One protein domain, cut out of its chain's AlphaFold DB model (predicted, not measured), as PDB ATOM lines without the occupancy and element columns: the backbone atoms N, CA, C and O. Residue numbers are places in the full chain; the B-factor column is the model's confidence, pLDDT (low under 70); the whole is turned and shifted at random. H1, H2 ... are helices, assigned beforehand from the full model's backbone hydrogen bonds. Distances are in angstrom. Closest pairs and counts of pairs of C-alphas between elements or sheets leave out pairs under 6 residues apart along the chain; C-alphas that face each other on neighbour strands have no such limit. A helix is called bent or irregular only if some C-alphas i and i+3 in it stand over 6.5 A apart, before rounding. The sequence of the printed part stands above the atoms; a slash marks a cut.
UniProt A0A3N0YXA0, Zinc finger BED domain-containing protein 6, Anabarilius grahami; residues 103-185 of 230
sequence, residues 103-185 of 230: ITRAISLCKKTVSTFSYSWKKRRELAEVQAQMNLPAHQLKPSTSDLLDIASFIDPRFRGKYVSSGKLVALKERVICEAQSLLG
ATOM      1  N   ILE A 103      62.772  13.570 -40.219       83.38
ATOM      2  CA  ILE A 103      61.714  13.544 -39.204       83.38
ATOM      3  C   ILE A 103      60.390  13.131 -39.846       83.38
ATOM      4  O   ILE A 103      59.732  12.209 -39.363       83.38
ATOM      5  N   THR A 104      60.042  13.727 -40.987       82.19
ATOM      6  CA  THR A 104      58.835  13.370 -41.746       82.19
ATOM      7  C   THR A 104      58.829  11.886 -42.123       82.19
ATOM      8  O   THR A 104      57.820  11.198 -41.936       82.19
ATOM      9  N   ARG A 105      59.963  11.352 -42.593       86.00
ATOM     10  CA  ARG A 105      60.127   9.924 -42.899       86.00
ATOM     11  C   ARG A 105      59.950   9.048 -41.660       86.00
ATOM     12  O   ARG A 105      59.200   8.077 -41.725       86.00
ATOM     13  N   ALA A 106      60.607   9.378 -40.548       83.19
ATOM     14  CA  ALA A 106      60.505   8.616 -39.303       83.19
ATOM     15  C   ALA A 106      59.058   8.567 -38.784       83.19
ATOM     16  O   ALA A 106      58.529   7.484 -38.534       83.19
ATOM     17  N   ILE A 107      58.378   9.719 -38.730       82.12
ATOM     18  CA  ILE A 107      56.963   9.811 -38.340       82.12
ATOM     19  C   ILE A 107      56.090   8.965 -39.274       82.12
ATOM     20  O   ILE A 107      55.218   8.230 -38.809       82.12
ATOM     21  N   SER A 108      56.332   9.027 -40.586       78.50
ATOM     22  CA  SER A 108      55.568   8.263 -41.579       78.50
ATOM     23  C   SER A 108      55.728   6.751 -41.400       78.50
ATOM     24  O   SER A 108      54.741   6.019 -41.477       78.50
ATOM     25  N   LEU A 109      56.943   6.277 -41.104       83.62
ATOM     26  CA  LEU A 109      57.204   4.868 -40.801       83.62
ATOM     27  C   LEU A 109      56.488   4.434 -39.520       83.62
ATOM     28  O   LEU A 109      55.780   3.431 -39.543       83.62
ATOM     29  N   CYS A 110      56.586   5.213 -38.439       81.88
ATOM     30  CA  CYS A 110      55.869   4.930 -37.195       81.88
ATOM     31  C   CYS A 110      54.353   4.846 -37.426       81.88
ATOM     32  O   CYS A 110      53.723   3.869 -37.019       81.88
ATOM     33  N   LYS A 111      53.771   5.818 -38.145       77.81
ATOM     34  CA  LYS A 111      52.342   5.822 -38.503       77.81
ATOM     35  C   LYS A 111      51.960   4.587 -39.328       77.81
ATOM     36  O   LYS A 111      50.938   3.964 -39.046       77.81
ATOM     37  N   LYS A 112      52.779   4.195 -40.312       80.31
ATOM     38  CA  LYS A 112      52.538   3.013 -41.161       80.31
ATOM     39  C   LYS A 112      52.598   1.707 -40.367       80.31
ATOM     40  O   LYS A 112      51.738   0.846 -40.551       80.31
ATOM     41  N   THR A 113      53.567   1.571 -39.465       82.44
ATOM     42  CA  THR A 113      53.695   0.405 -38.584       82.44
ATOM     43  C   THR A 113      52.479   0.290 -37.674       82.44
ATOM     44  O   THR A 113      51.798  -0.730 -37.704       82.44
ATOM     45  N   VAL A 114      52.140   1.355 -36.937       82.94
ATOM     46  CA  VAL A 114      50.962   1.363 -36.053       82.94
ATOM     47  C   VAL A 114      49.691   1.040 -36.839       82.94
ATOM     48  O   VAL A 114      48.925   0.181 -36.414       82.94
ATOM     49  N   SER A 115      49.499   1.646 -38.016       78.88
ATOM     50  CA  SER A 115      48.351   1.386 -38.897       78.88
ATOM     51  C   SER A 115      48.248  -0.089 -39.312       78.88
ATOM     52  O   SER A 115      47.181  -0.692 -39.202       78.88
ATOM     53  N   THR A 116      49.366  -0.712 -39.696       83.38
ATOM     54  CA  THR A 116      49.396  -2.106 -40.170       83.38
ATOM     55  C   THR A 116      48.870  -3.083 -39.112       83.38
ATOM     56  O   THR A 116      48.068  -3.959 -39.426       83.38
ATOM     57  N   PHE A 117      49.267  -2.913 -37.849       83.12
ATOM     58  CA  PHE A 117      48.788  -3.752 -36.742       83.12
ATOM     59  C   PHE A 117      47.413  -3.318 -36.207       83.12
ATOM     60  O   PHE A 117      46.658  -4.139 -35.681       83.12
ATOM     61  N   SER A 118      47.061  -2.038 -36.362       80.38
ATOM     62  CA  SER A 118      45.770  -1.501 -35.916       80.38
ATOM     63  C   SER A 118      44.618  -1.931 -36.819       80.38
ATOM     64  O   SER A 118      43.546  -2.214 -36.299       80.38
ATOM     65  N   TYR A 119      44.821  -2.050 -38.135       78.81
ATOM     66  CA  TYR A 119      43.739  -2.353 -39.087       78.81
ATOM     67  C   TYR A 119      43.739  -3.790 -39.632       78.81
ATOM     68  O   TYR A 119      42.792  -4.180 -40.307       78.81
ATOM     69  N   SER A 120      44.750  -4.611 -39.330       85.06
ATOM     70  CA  SER A 120      44.792  -6.017 -39.758       85.06
ATOM     71  C   SER A 120      44.651  -6.973 -38.576       85.06
ATOM     72  O   SER A 120      45.569  -7.126 -37.769       85.06
ATOM     73  N   TRP A 121      43.517  -7.678 -38.512       85.50
ATOM     74  CA  TRP A 121      43.286  -8.755 -37.540       85.50
ATOM     75  C   TRP A 121      44.393  -9.815 -37.588       85.50
ATOM     76  O   TRP A 121      44.950 -10.176 -36.552       85.50
ATOM     77  N   LYS A 122      44.772 -10.252 -38.798       90.88
ATOM     78  CA  LYS A 122      45.824 -11.255 -39.006       90.88
ATOM     79  C   LYS A 122      47.160 -10.802 -38.411       90.88
ATOM     80  O   LYS A 122      47.764 -11.547 -37.649       90.88
ATOM     81  N   LYS A 123      47.583  -9.562 -38.686       88.19
ATOM     82  CA  LYS A 123      48.836  -9.012 -38.138       88.19
ATOM     83  C   LYS A 123      48.790  -8.841 -36.624       88.19
ATOM     84  O   LYS A 123      49.802  -9.040 -35.963       88.19
ATOM     85  N   ARG A 124      47.630  -8.494 -36.066       87.94
ATOM     86  CA  ARG A 124      47.442  -8.389 -34.613       87.94
ATOM     87  C   ARG A 124      47.553  -9.749 -33.925       87.94
ATOM     88  O   ARG A 124      48.163  -9.830 -32.865       87.94
ATOM     89  N   ARG A 125      47.009 -10.800 -34.544       90.12
ATOM     90  CA  ARG A 125      47.136 -12.179 -34.057       90.12
ATOM     91  C   ARG A 125      48.589 -12.660 -34.111       90.12
ATOM     92  O   ARG A 125      49.102 -13.100 -33.093       90.12
ATOM     93  N   GLU A 126      49.264 -12.471 -35.248       91.69
ATOM     94  CA  GLU A 126      50.694 -12.796 -35.414       91.69
ATOM     95  C   GLU A 126      51.566 -12.075 -34.364       91.69
ATOM     96  O   GLU A 126      52.459 -12.675 -33.776       91.69
ATOM     97  N   LEU A 127      51.287 -10.796 -34.077       89.25
ATOM     98  CA  LEU A 127      52.000 -10.043 -33.040       89.25
ATOM     99  C   LEU A 127      51.802 -10.648 -31.642       89.25
ATOM    100  O   LEU A 127      52.769 -10.759 -30.894       89.25
ATOM    101  N   ALA A 128      50.573 -11.042 -31.300       89.38
ATOM    102  CA  ALA A 128      50.262 -11.649 -30.009       89.38
ATOM    103  C   ALA A 128      50.937 -13.021 -29.838       89.38
ATOM    104  O   ALA A 128      51.453 -13.321 -28.763       89.38
ATOM    105  N   GLU A 129      50.987 -13.825 -30.904       92.69
ATOM    106  CA  GLU A 129      51.688 -15.115 -30.925       92.69
ATOM    107  C   GLU A 129      53.194 -14.931 -30.657       92.69
ATOM    108  O   GLU A 129      53.757 -15.604 -29.794       92.69
ATOM    109  N   VAL A 130      53.840 -13.965 -31.322       92.38
ATOM    110  CA  VAL A 130      55.269 -13.661 -31.110       92.38
ATOM    111  C   VAL A 130      55.526 -13.072 -29.717       92.38
ATOM    112  O   VAL A 130      56.520 -13.419 -29.080       92.38
ATOM    113  N   GLN A 131      54.638 -12.211 -29.208       91.56
ATOM    114  CA  GLN A 131      54.734 -11.685 -27.839       91.56
ATOM    115  C   GLN A 131      54.690 -12.812 -26.800       91.56
ATOM    116  O   GLN A 131      55.502 -12.804 -25.876       91.56
ATOM    117  N   ALA A 132      53.819 -13.809 -26.986       92.44
ATOM    118  CA  ALA A 132      53.746 -14.982 -26.118       92.44
ATOM    119  C   ALA A 132      55.018 -15.844 -26.193       92.44
ATOM    120  O   ALA A 132      55.551 -16.231 -25.158       92.44
ATOM    121  N   GLN A 133      55.552 -16.089 -27.397       95.38
ATOM    122  CA  GLN A 133      56.803 -16.844 -27.582       95.38
ATOM    123  C   GLN A 133      58.011 -16.169 -26.917       95.38
ATOM    124  O   GLN A 133      58.909 -16.843 -26.423       95.38
ATOM    125  N   MET A 134      58.028 -14.836 -26.893       93.19
ATOM    126  CA  MET A 134      59.110 -14.032 -26.316       93.19
ATOM    127  C   MET A 134      58.908 -13.732 -24.819       93.19
ATOM    128  O   MET A 134      59.682 -12.960 -24.256       93.19
ATOM    129  N   ASN A 135      57.882 -14.303 -24.170       92.06
ATOM    130  CA  ASN A 135      57.494 -14.000 -22.785       92.06
ATOM    131  C   ASN A 135      57.281 -12.495 -22.516       92.06
ATOM    132  O   ASN A 135      57.610 -11.980 -21.446       92.06
ATOM    133  N   LEU A 136      56.732 -11.768 -23.494       88.44
ATOM    134  CA  LEU A 136      56.423 -10.345 -23.379       88.44
ATOM    135  C   LEU A 136      54.939 -10.121 -23.043       88.44
ATOM    136  O   LEU A 136      54.080 -10.892 -23.476       88.44
ATOM    137  N   PRO A 137      54.597  -9.024 -22.342       86.62
ATOM    138  CA  PRO A 137      53.207  -8.633 -22.140       86.62
ATOM    139  C   PRO A 137      52.478  -8.420 -23.475       86.62
ATOM    140  O   PRO A 137      52.998  -7.759 -24.379       86.62
ATOM    141  N   ALA A 138      51.247  -8.928 -23.579       83.62
ATOM    142  CA  ALA A 138      50.403  -8.780 -24.763       83.62
ATOM    143  C   ALA A 138      49.888  -7.334 -24.897       83.62
ATOM    144  O   ALA A 138      48.794  -6.983 -24.453       83.62
ATOM    145  N   HIS A 139      50.703  -6.467 -25.495       82.31
ATOM    146  CA  HIS A 139      50.360  -5.071 -25.745       82.31
ATOM    147  C   HIS A 139      49.964  -4.851 -27.199       82.31
ATOM    148  O   HIS A 139      50.703  -5.192 -28.123       82.31
ATOM    149  N   GLN A 140      48.829  -4.183 -27.400       76.44
ATOM    150  CA  GLN A 140      48.477  -3.641 -28.705       76.44
ATOM    151  C   GLN A 140      49.281  -2.367 -28.972       76.44
ATOM    152  O   GLN A 140      49.437  -1.516 -28.091       76.44
ATOM    153  N   LEU A 141      49.733  -2.198 -30.215       75.75
ATOM    154  CA  LEU A 141      50.172  -0.894 -30.701       75.75
ATOM    155  C   LEU A 141      48.955   0.025 -30.679       75.75
ATOM    156  O   LEU A 141      48.032  -0.167 -31.463       75.75
ATOM    157  N   LYS A 142      48.918   0.972 -29.738       69.00
ATOM    158  CA  LYS A 142      47.761   1.846 -29.544       69.00
ATOM    159  C   LYS A 142      47.712   2.902 -30.657       69.00
ATOM    160  O   LYS A 142      48.572   3.783 -30.667       69.00
ATOM    161  N   PRO A 143      46.694   2.896 -31.538       62.97
ATOM    162  CA  PRO A 143      46.403   4.060 -32.370       62.97
ATOM    163  C   PRO A 143      45.808   5.205 -31.535       62.97
ATOM    164  O   PRO A 143      45.864   6.355 -31.955       62.97
ATOM    165  N   SER A 144      45.299   4.918 -30.327       53.53
ATOM    166  CA  SER A 144      44.502   5.848 -29.517       53.53
ATOM    167  C   SER A 144      45.221   7.143 -29.141       53.53
ATOM    168  O   SER A 144      44.576   8.181 -29.059       53.53
ATOM    169  N   THR A 145      46.541   7.133 -28.938       57.12
ATOM    170  CA  THR A 145      47.295   8.380 -28.735       57.12
ATOM    171  C   THR A 145      47.416   9.174 -30.029       57.12
ATOM    172  O   THR A 145      47.290  10.387 -29.973       57.12
ATOM    173  N   SER A 146      47.580   8.529 -31.191       63.41
ATOM    174  CA  SER A 146      47.551   9.224 -32.486       63.41
ATOM    175  C   SER A 146      46.180   9.821 -32.755       63.41
ATOM    176  O   SER A 146      46.120  10.970 -33.150       63.41
ATOM    177  N   ASP A 147      45.097   9.080 -32.528       66.31
ATOM    178  CA  ASP A 147      43.754   9.554 -32.864       66.31
ATOM    179  C   ASP A 147      43.302  10.672 -31.915       66.31
ATOM    180  O   ASP A 147      42.765  11.674 -32.372       66.31
ATOM    181  N   LEU A 148      43.591  10.568 -30.611       66.75
ATOM    182  CA  LEU A 148      43.330  11.654 -29.658       66.75
ATOM    183  C   LEU A 148      44.197  12.885 -29.939       66.75
ATOM    184  O   LEU A 148      43.704  14.005 -29.842       66.75
ATOM    185  N   LEU A 149      45.470  12.700 -30.305       67.19
ATOM    186  CA  LEU A 149      46.343  13.808 -30.700       67.19
ATOM    187  C   LEU A 149      45.910  14.420 -32.034       67.19
ATOM    188  O   LEU A 149      45.988  15.636 -32.173       67.19
ATOM    189  N   ASP A 150      45.439  13.616 -32.987       72.81
ATOM    190  CA  ASP A 150      44.921  14.072 -34.276       72.81
ATOM    191  C   ASP A 150      43.633  14.890 -34.047       72.81
ATOM    192  O   ASP A 150      43.544  16.012 -34.538       72.81
ATOM    193  N   ILE A 151      42.692  14.401 -33.223       72.12
ATOM    194  CA  ILE A 151      41.469  15.123 -32.820       72.12
ATOM    195  C   ILE A 151      41.821  16.420 -32.078       72.12
ATOM    196  O   ILE A 151      41.358  17.491 -32.465       72.12
ATOM    197  N   ALA A 152      42.683  16.363 -31.058       69.44
ATOM    198  CA  ALA A 152      43.085  17.539 -30.286       69.44
ATOM    199  C   ALA A 152      43.814  18.583 -31.153       69.44
ATOM    200  O   ALA A 152      43.536  19.777 -31.056       69.44
ATOM    201  N   SER A 153      44.700  18.140 -32.050       74.38
ATOM    202  CA  SER A 153      45.410  19.010 -33.003       74.38
ATOM    203  C   SER A 153      44.497  19.553 -34.103       74.38
ATOM    204  O   SER A 153      44.807  20.568 -34.722       74.38
ATOM    205  N   PHE A 154      43.395  18.872 -34.410       76.56
ATOM    206  CA  PHE A 154      42.411  19.345 -35.373       76.56
ATOM    207  C   PHE A 154      41.469  20.387 -34.758       76.56
ATOM    208  O   PHE A 154      41.200  21.405 -35.396       76.56
ATOM    209  N   ILE A 155      41.010  20.156 -33.524       70.56
ATOM    210  CA  ILE A 155      40.111  21.057 -32.788       70.56
ATOM    211  C   ILE A 155      40.823  22.353 -32.384       70.56
ATOM    212  O   ILE A 155      40.205  23.415 -32.395       70.56
ATOM    213  N   ASP A 156      42.114  22.296 -32.046       66.00
ATOM    214  CA  ASP A 156      42.866  23.497 -31.689       66.00
ATOM    215  C   ASP A 156      43.079  24.399 -32.927       66.00
ATOM    216  O   ASP A 156      43.750  23.995 -33.891       66.00
ATOM    217  N   PRO A 157      42.576  25.651 -32.905       65.88
ATOM    218  CA  PRO A 157      42.665  26.574 -34.035       65.88
ATOM    219  C   PRO A 157      44.094  26.855 -34.515       65.88
ATOM    220  O   PRO A 157      44.285  27.230 -35.672       65.88
ATOM    221  N   ARG A 158      45.101  26.676 -33.648       56.75
ATOM    222  CA  ARG A 158      46.522  26.911 -33.954       56.75
ATOM    223  C   ARG A 158      47.145  25.768 -34.747       56.75
ATOM    224  O   ARG A 158      48.126  25.978 -35.456       56.75
ATOM    225  N   PHE A 159      46.615  24.558 -34.597       67.06
ATOM    226  CA  PHE A 159      47.171  23.351 -35.197       67.06
ATOM    227  C   PHE A 159      46.380  22.931 -36.439       67.06
ATOM    228  O   PHE A 159      47.012  22.522 -37.411       67.06
ATOM    229  N   ARG A 160      45.048  23.113 -36.455       62.22
ATOM    230  CA  ARG A 160      44.148  23.116 -37.633       62.22
ATOM    231  C   ARG A 160      44.430  22.029 -38.691       62.22
ATOM    232  O   ARG A 160      44.288  22.259 -39.890       62.22
ATOM    233  N   GLY A 161      44.863  20.844 -38.254       66.00
ATOM    234  CA  GLY A 161      45.196  19.710 -39.129       66.00
ATOM    235  C   GLY A 161      46.616  19.683 -39.718       66.00
ATOM    236  O   GLY A 161      46.948  18.731 -40.413       66.00
ATOM    237  N   LYS A 162      47.490  20.651 -39.412       65.62
ATOM    238  CA  LYS A 162      48.880  20.747 -39.915       65.62
ATOM    239  C   LYS A 162      49.740  19.515 -39.607       65.62
ATOM    240  O   LYS A 162      50.675  19.215 -40.341       65.62
ATOM    241  N   TYR A 163      49.421  18.808 -38.526       63.28
ATOM    242  CA  TYR A 163      50.149  17.620 -38.064       63.28
ATOM    243  C   TYR A 163      49.385  16.307 -38.316       63.28
ATOM    244  O   TYR A 163      49.892  15.211 -38.047       63.28
ATOM    245  N   VAL A 164      48.185  16.412 -38.898       67.62
ATOM    246  CA  VAL A 164      47.343  15.281 -39.287       67.62
ATOM    247  C   VAL A 164      47.730  14.867 -40.705       67.62
ATOM    248  O   VAL A 164      47.915  15.698 -41.589       67.62
ATOM    249  N   SER A 165      47.880  13.565 -40.948       66.38
ATOM    250  CA  SER A 165      48.172  13.071 -42.300       66.38
ATOM    251  C   SER A 165      47.012  13.382 -43.252       66.38
ATOM    252  O   SER A 165      45.860  13.152 -42.885       66.38
ATOM    253  N   SER A 166      47.304  13.807 -44.485       65.50
ATOM    254  CA  SER A 166      46.304  14.195 -45.497       65.50
ATOM    255  C   SER A 166      45.195  13.155 -45.698       65.50
ATOM    256  O   SER A 166      44.020  13.508 -45.693       65.50
ATOM    257  N   GLY A 167      45.548  11.866 -45.757       69.56
ATOM    258  CA  GLY A 167      44.583  10.767 -45.902       69.56
ATOM    259  C   GLY A 167      43.643  10.551 -44.709       69.56
ATOM    260  O   GLY A 167      42.636   9.870 -44.850       69.56
ATOM    261  N   LYS A 168      43.938  11.132 -43.539       69.56
ATOM    262  CA  LYS A 168      43.075  11.067 -42.346       69.56
ATOM    263  C   LYS A 168      42.224  12.318 -42.149       69.56
ATOM    264  O   LYS A 168      41.278  12.278 -41.373       69.56
ATOM    265  N   LEU A 169      42.546  13.429 -42.814       74.50
ATOM    266  CA  LEU A 169      41.939  14.726 -42.509       74.50
ATOM    267  C   LEU A 169      40.432  14.754 -42.804       74.50
ATOM    268  O   LEU A 169      39.684  15.385 -42.066       74.50
ATOM    269  N   VAL A 170      39.995  14.067 -43.862       77.81
ATOM    270  CA  VAL A 170      38.576  13.983 -44.249       77.81
ATOM    271  C   VAL A 170      37.785  13.165 -43.227       77.81
ATOM    272  O   VAL A 170      36.858  13.692 -42.621       77.81
ATOM    273  N   ALA A 171      38.229  11.941 -42.935       78.50
ATOM    274  CA  ALA A 171      37.592  11.083 -41.934       78.50
ATOM    275  C   ALA A 171      37.593  11.715 -40.528       78.50
ATOM    276  O   ALA A 171      36.646  11.566 -39.761       78.50
ATOM    277  N   LEU A 172      38.652  12.455 -40.185       79.62
ATOM    278  CA  LEU A 172      38.743  13.177 -38.919       79.62
ATOM    279  C   LEU A 172      37.741  14.336 -38.845       79.62
ATOM    280  O   LEU A 172      37.107  14.516 -37.809       79.62
ATOM    281  N   LYS A 173      37.570  15.098 -39.935       79.44
ATOM    282  CA  LYS A 173      36.550  16.154 -40.031       79.44
ATOM    283  C   LYS A 173      35.153  15.588 -39.816       79.44
ATOM    284  O   LYS A 173      34.422  16.110 -38.984       79.44
ATOM    285  N   GLU A 174      34.812  14.526 -40.541       84.12
ATOM    286  CA  GLU A 174      33.509  13.860 -40.442       84.12
ATOM    287  C   GLU A 174      33.249  13.374 -39.018       84.12
ATOM    288  O   GLU A 174      32.219  13.696 -38.434       84.12
ATOM    289  N   ARG A 175      34.228  12.699 -38.410       82.00
ATOM    290  CA  ARG A 175      34.121  12.214 -37.034       82.00
ATOM    291  C   ARG A 175      33.908  13.342 -36.022       82.00
ATOM    292  O   ARG A 175      33.029  13.230 -35.175       82.00
ATOM    293  N   VAL A 176      34.682  14.425 -36.110       80.81
ATOM    294  CA  VAL A 176      34.547  15.576 -35.199       80.81
ATOM    295  C   VAL A 176      33.197  16.275 -35.388       80.81
ATOM    296  O   VAL A 176      32.607  16.723 -34.410       80.81
ATOM    297  N   ILE A 177      32.681  16.342 -36.620       82.62
ATOM    298  CA  ILE A 177      31.340  16.870 -36.900       82.62
ATOM    299  C   ILE A 177      30.269  15.974 -36.269       82.62
ATOM    300  O   ILE A 177      29.400  16.496 -35.575       82.62
ATOM    301  N   CYS A 178      30.350  14.653 -36.445       81.31
ATOM    302  CA  CYS A 178      29.398  13.715 -35.848       81.31
ATOM    303  C   CYS A 178      29.399  13.783 -34.313       81.31
ATOM    304  O   CYS A 178      28.333  13.878 -33.711       81.31
ATOM    305  N   GLU A 179      30.576  13.794 -33.677       82.31
ATOM    306  CA  GLU A 179      30.698  13.926 -32.215       82.31
ATOM    307  C   GLU A 179      30.177  15.295 -31.722       82.31
ATOM    308  O   GLU A 179      29.520  15.386 -30.688       82.31
ATOM    309  N   ALA A 180      30.398  16.382 -32.472       79.94
ATOM    310  CA  ALA A 180      29.846  17.692 -32.124       79.94
ATOM    311  C   ALA A 180      28.315  17.741 -32.267       79.94
ATOM    312  O   ALA A 180      27.641  18.363 -31.449       79.94
ATOM    313  N   GLN A 181      27.761  17.084 -33.286       83.44
ATOM    314  CA  GLN A 181      26.317  16.980 -33.494       83.44
ATOM    315  C   GLN A 181      25.642  16.153 -32.397       83.44
ATOM    316  O   GLN A 181      24.587  16.557 -31.916       83.44
ATOM    317  N   SER A 182      26.254  15.052 -31.945       85.88
ATOM    318  CA  SER A 182      25.698  14.260 -30.840       85.88
ATOM    319  C   SER A 182      25.641  15.059 -29.534       85.88
ATOM    320  O   SER A 182      24.645  14.993 -28.825       85.88
ATOM    321  N   LEU A 183      26.655  15.887 -29.257       77.50
ATOM    322  CA  LEU A 183      26.669  16.766 -28.078       77.50
ATOM    323  C   LEU A 183      25.596  17.866 -28.121       77.50
ATOM    324  O   LEU A 183      25.145  18.323 -27.074       77.50
ATOM    325  N   LEU A 184      25.195  18.305 -29.317       76.19
ATOM    326  CA  LEU A 184      24.103  19.266 -29.491       76.19
ATOM    327  C   LEU A 184      22.722  18.593 -29.408       76.19
ATOM    328  O   LEU A 184      21.762  19.244 -29.003       76.19
ATOM    329  N   GLY A 185      22.620  17.304 -29.749       61.00
ATOM    330  CA  GLY A 185      21.391  16.515 -29.630       61.00
ATOM    331  C   GLY A 185      20.969  16.231 -28.183       61.00
ATOM    332  O   GLY A 185      19.776  16.215 -27.892       61.00
TER     333      GLY A 185
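Overview. This is residues 103 to 185 of the 230 residues of the protein "Zinc finger BED domain-containing protein 6" of Anabarilius grahami (UniProt A0A3N0YXA0). This is a loose, open arrangement of two pairs of helices: H1 and H2 meet in an L-shaped corner, H3 and H4 are set crosswise with few contacts, and the stretch of residues 134 to 143 runs from the end of H2 back to H3. The far part of H4, residues 177 to 185, sticks out from the rest. The printed part has 83 residues with four named helices, H1, H2, H3 and H4 in that order along the chain, and no named strand; the class is all helix. The whole is loose, with a radius of gyration of the C-alphas of 15.8 A, and flat, spanning 47 by 36 by 18 A.

Along the chain. Find C-alpha 103 at (61.714, 13.544, -39.204); from there H1, residues 103 to 119, runs 24.0 A to C-alpha 119 at (43.739, -2.353, -39.087). One residue later comes H2, residues 121 to 133, 18.6 A long. Look next at C-alpha 144 at (44.502, 5.848, -29.517), where H3 begins; it holds residues 144 to 155 and is 16.2 A long. The longest helix is H4, residues 166 to 185, which runs 29.6 A and ends at C-alpha 185 at (21.391, 16.515, -29.630). H4 is irregular: C-alphas 167 and 170 are 7.0 A apart.

Arrangement. Begin at the tight link from H1 to H2, where the two touch only at the corner, H1 with residues 116 to 118 alone and H2 with residues 123 to 127 alone. Their closest C-alphas are those of Phe 117 and Arg 124, 5.3 A apart, and their lines are about perpendicular at 85 degrees. Go on to H3: it is apart from H2, and only just apart from H1, with 8.4 A between their closest C-alphas. H3 and H4 only just touch, with 3 pairs of C-alphas within 8 A. The closest are those of Ile 151 and Leu 172, 7.0 A apart. The lines of H3 and H4 are about perpendicular at 76 degrees. H4 is apart from H1 and from H2. In H1, H2 and H3 you will find every O i to N i+4 pair within hydrogen-bond range; in H4, 14 of 16 are.

Size, cuts and confidence. The C-alphas farthest apart are those of Gln 133 and Leu 184, at 48.8 A. The printed part has no cut, and the links from H2 to H3 and from H3 to H4, 10 residues each, are short. Residues 177 to 185, which belong to H4, stand free; without them the body spans 46 by 27 by 19 A. Read the B-factor column for the model's confidence: the mean pLDDT of the printed part is 78.0, and residues 142 to 149, 152, 156 to 168 and 185 are under 70.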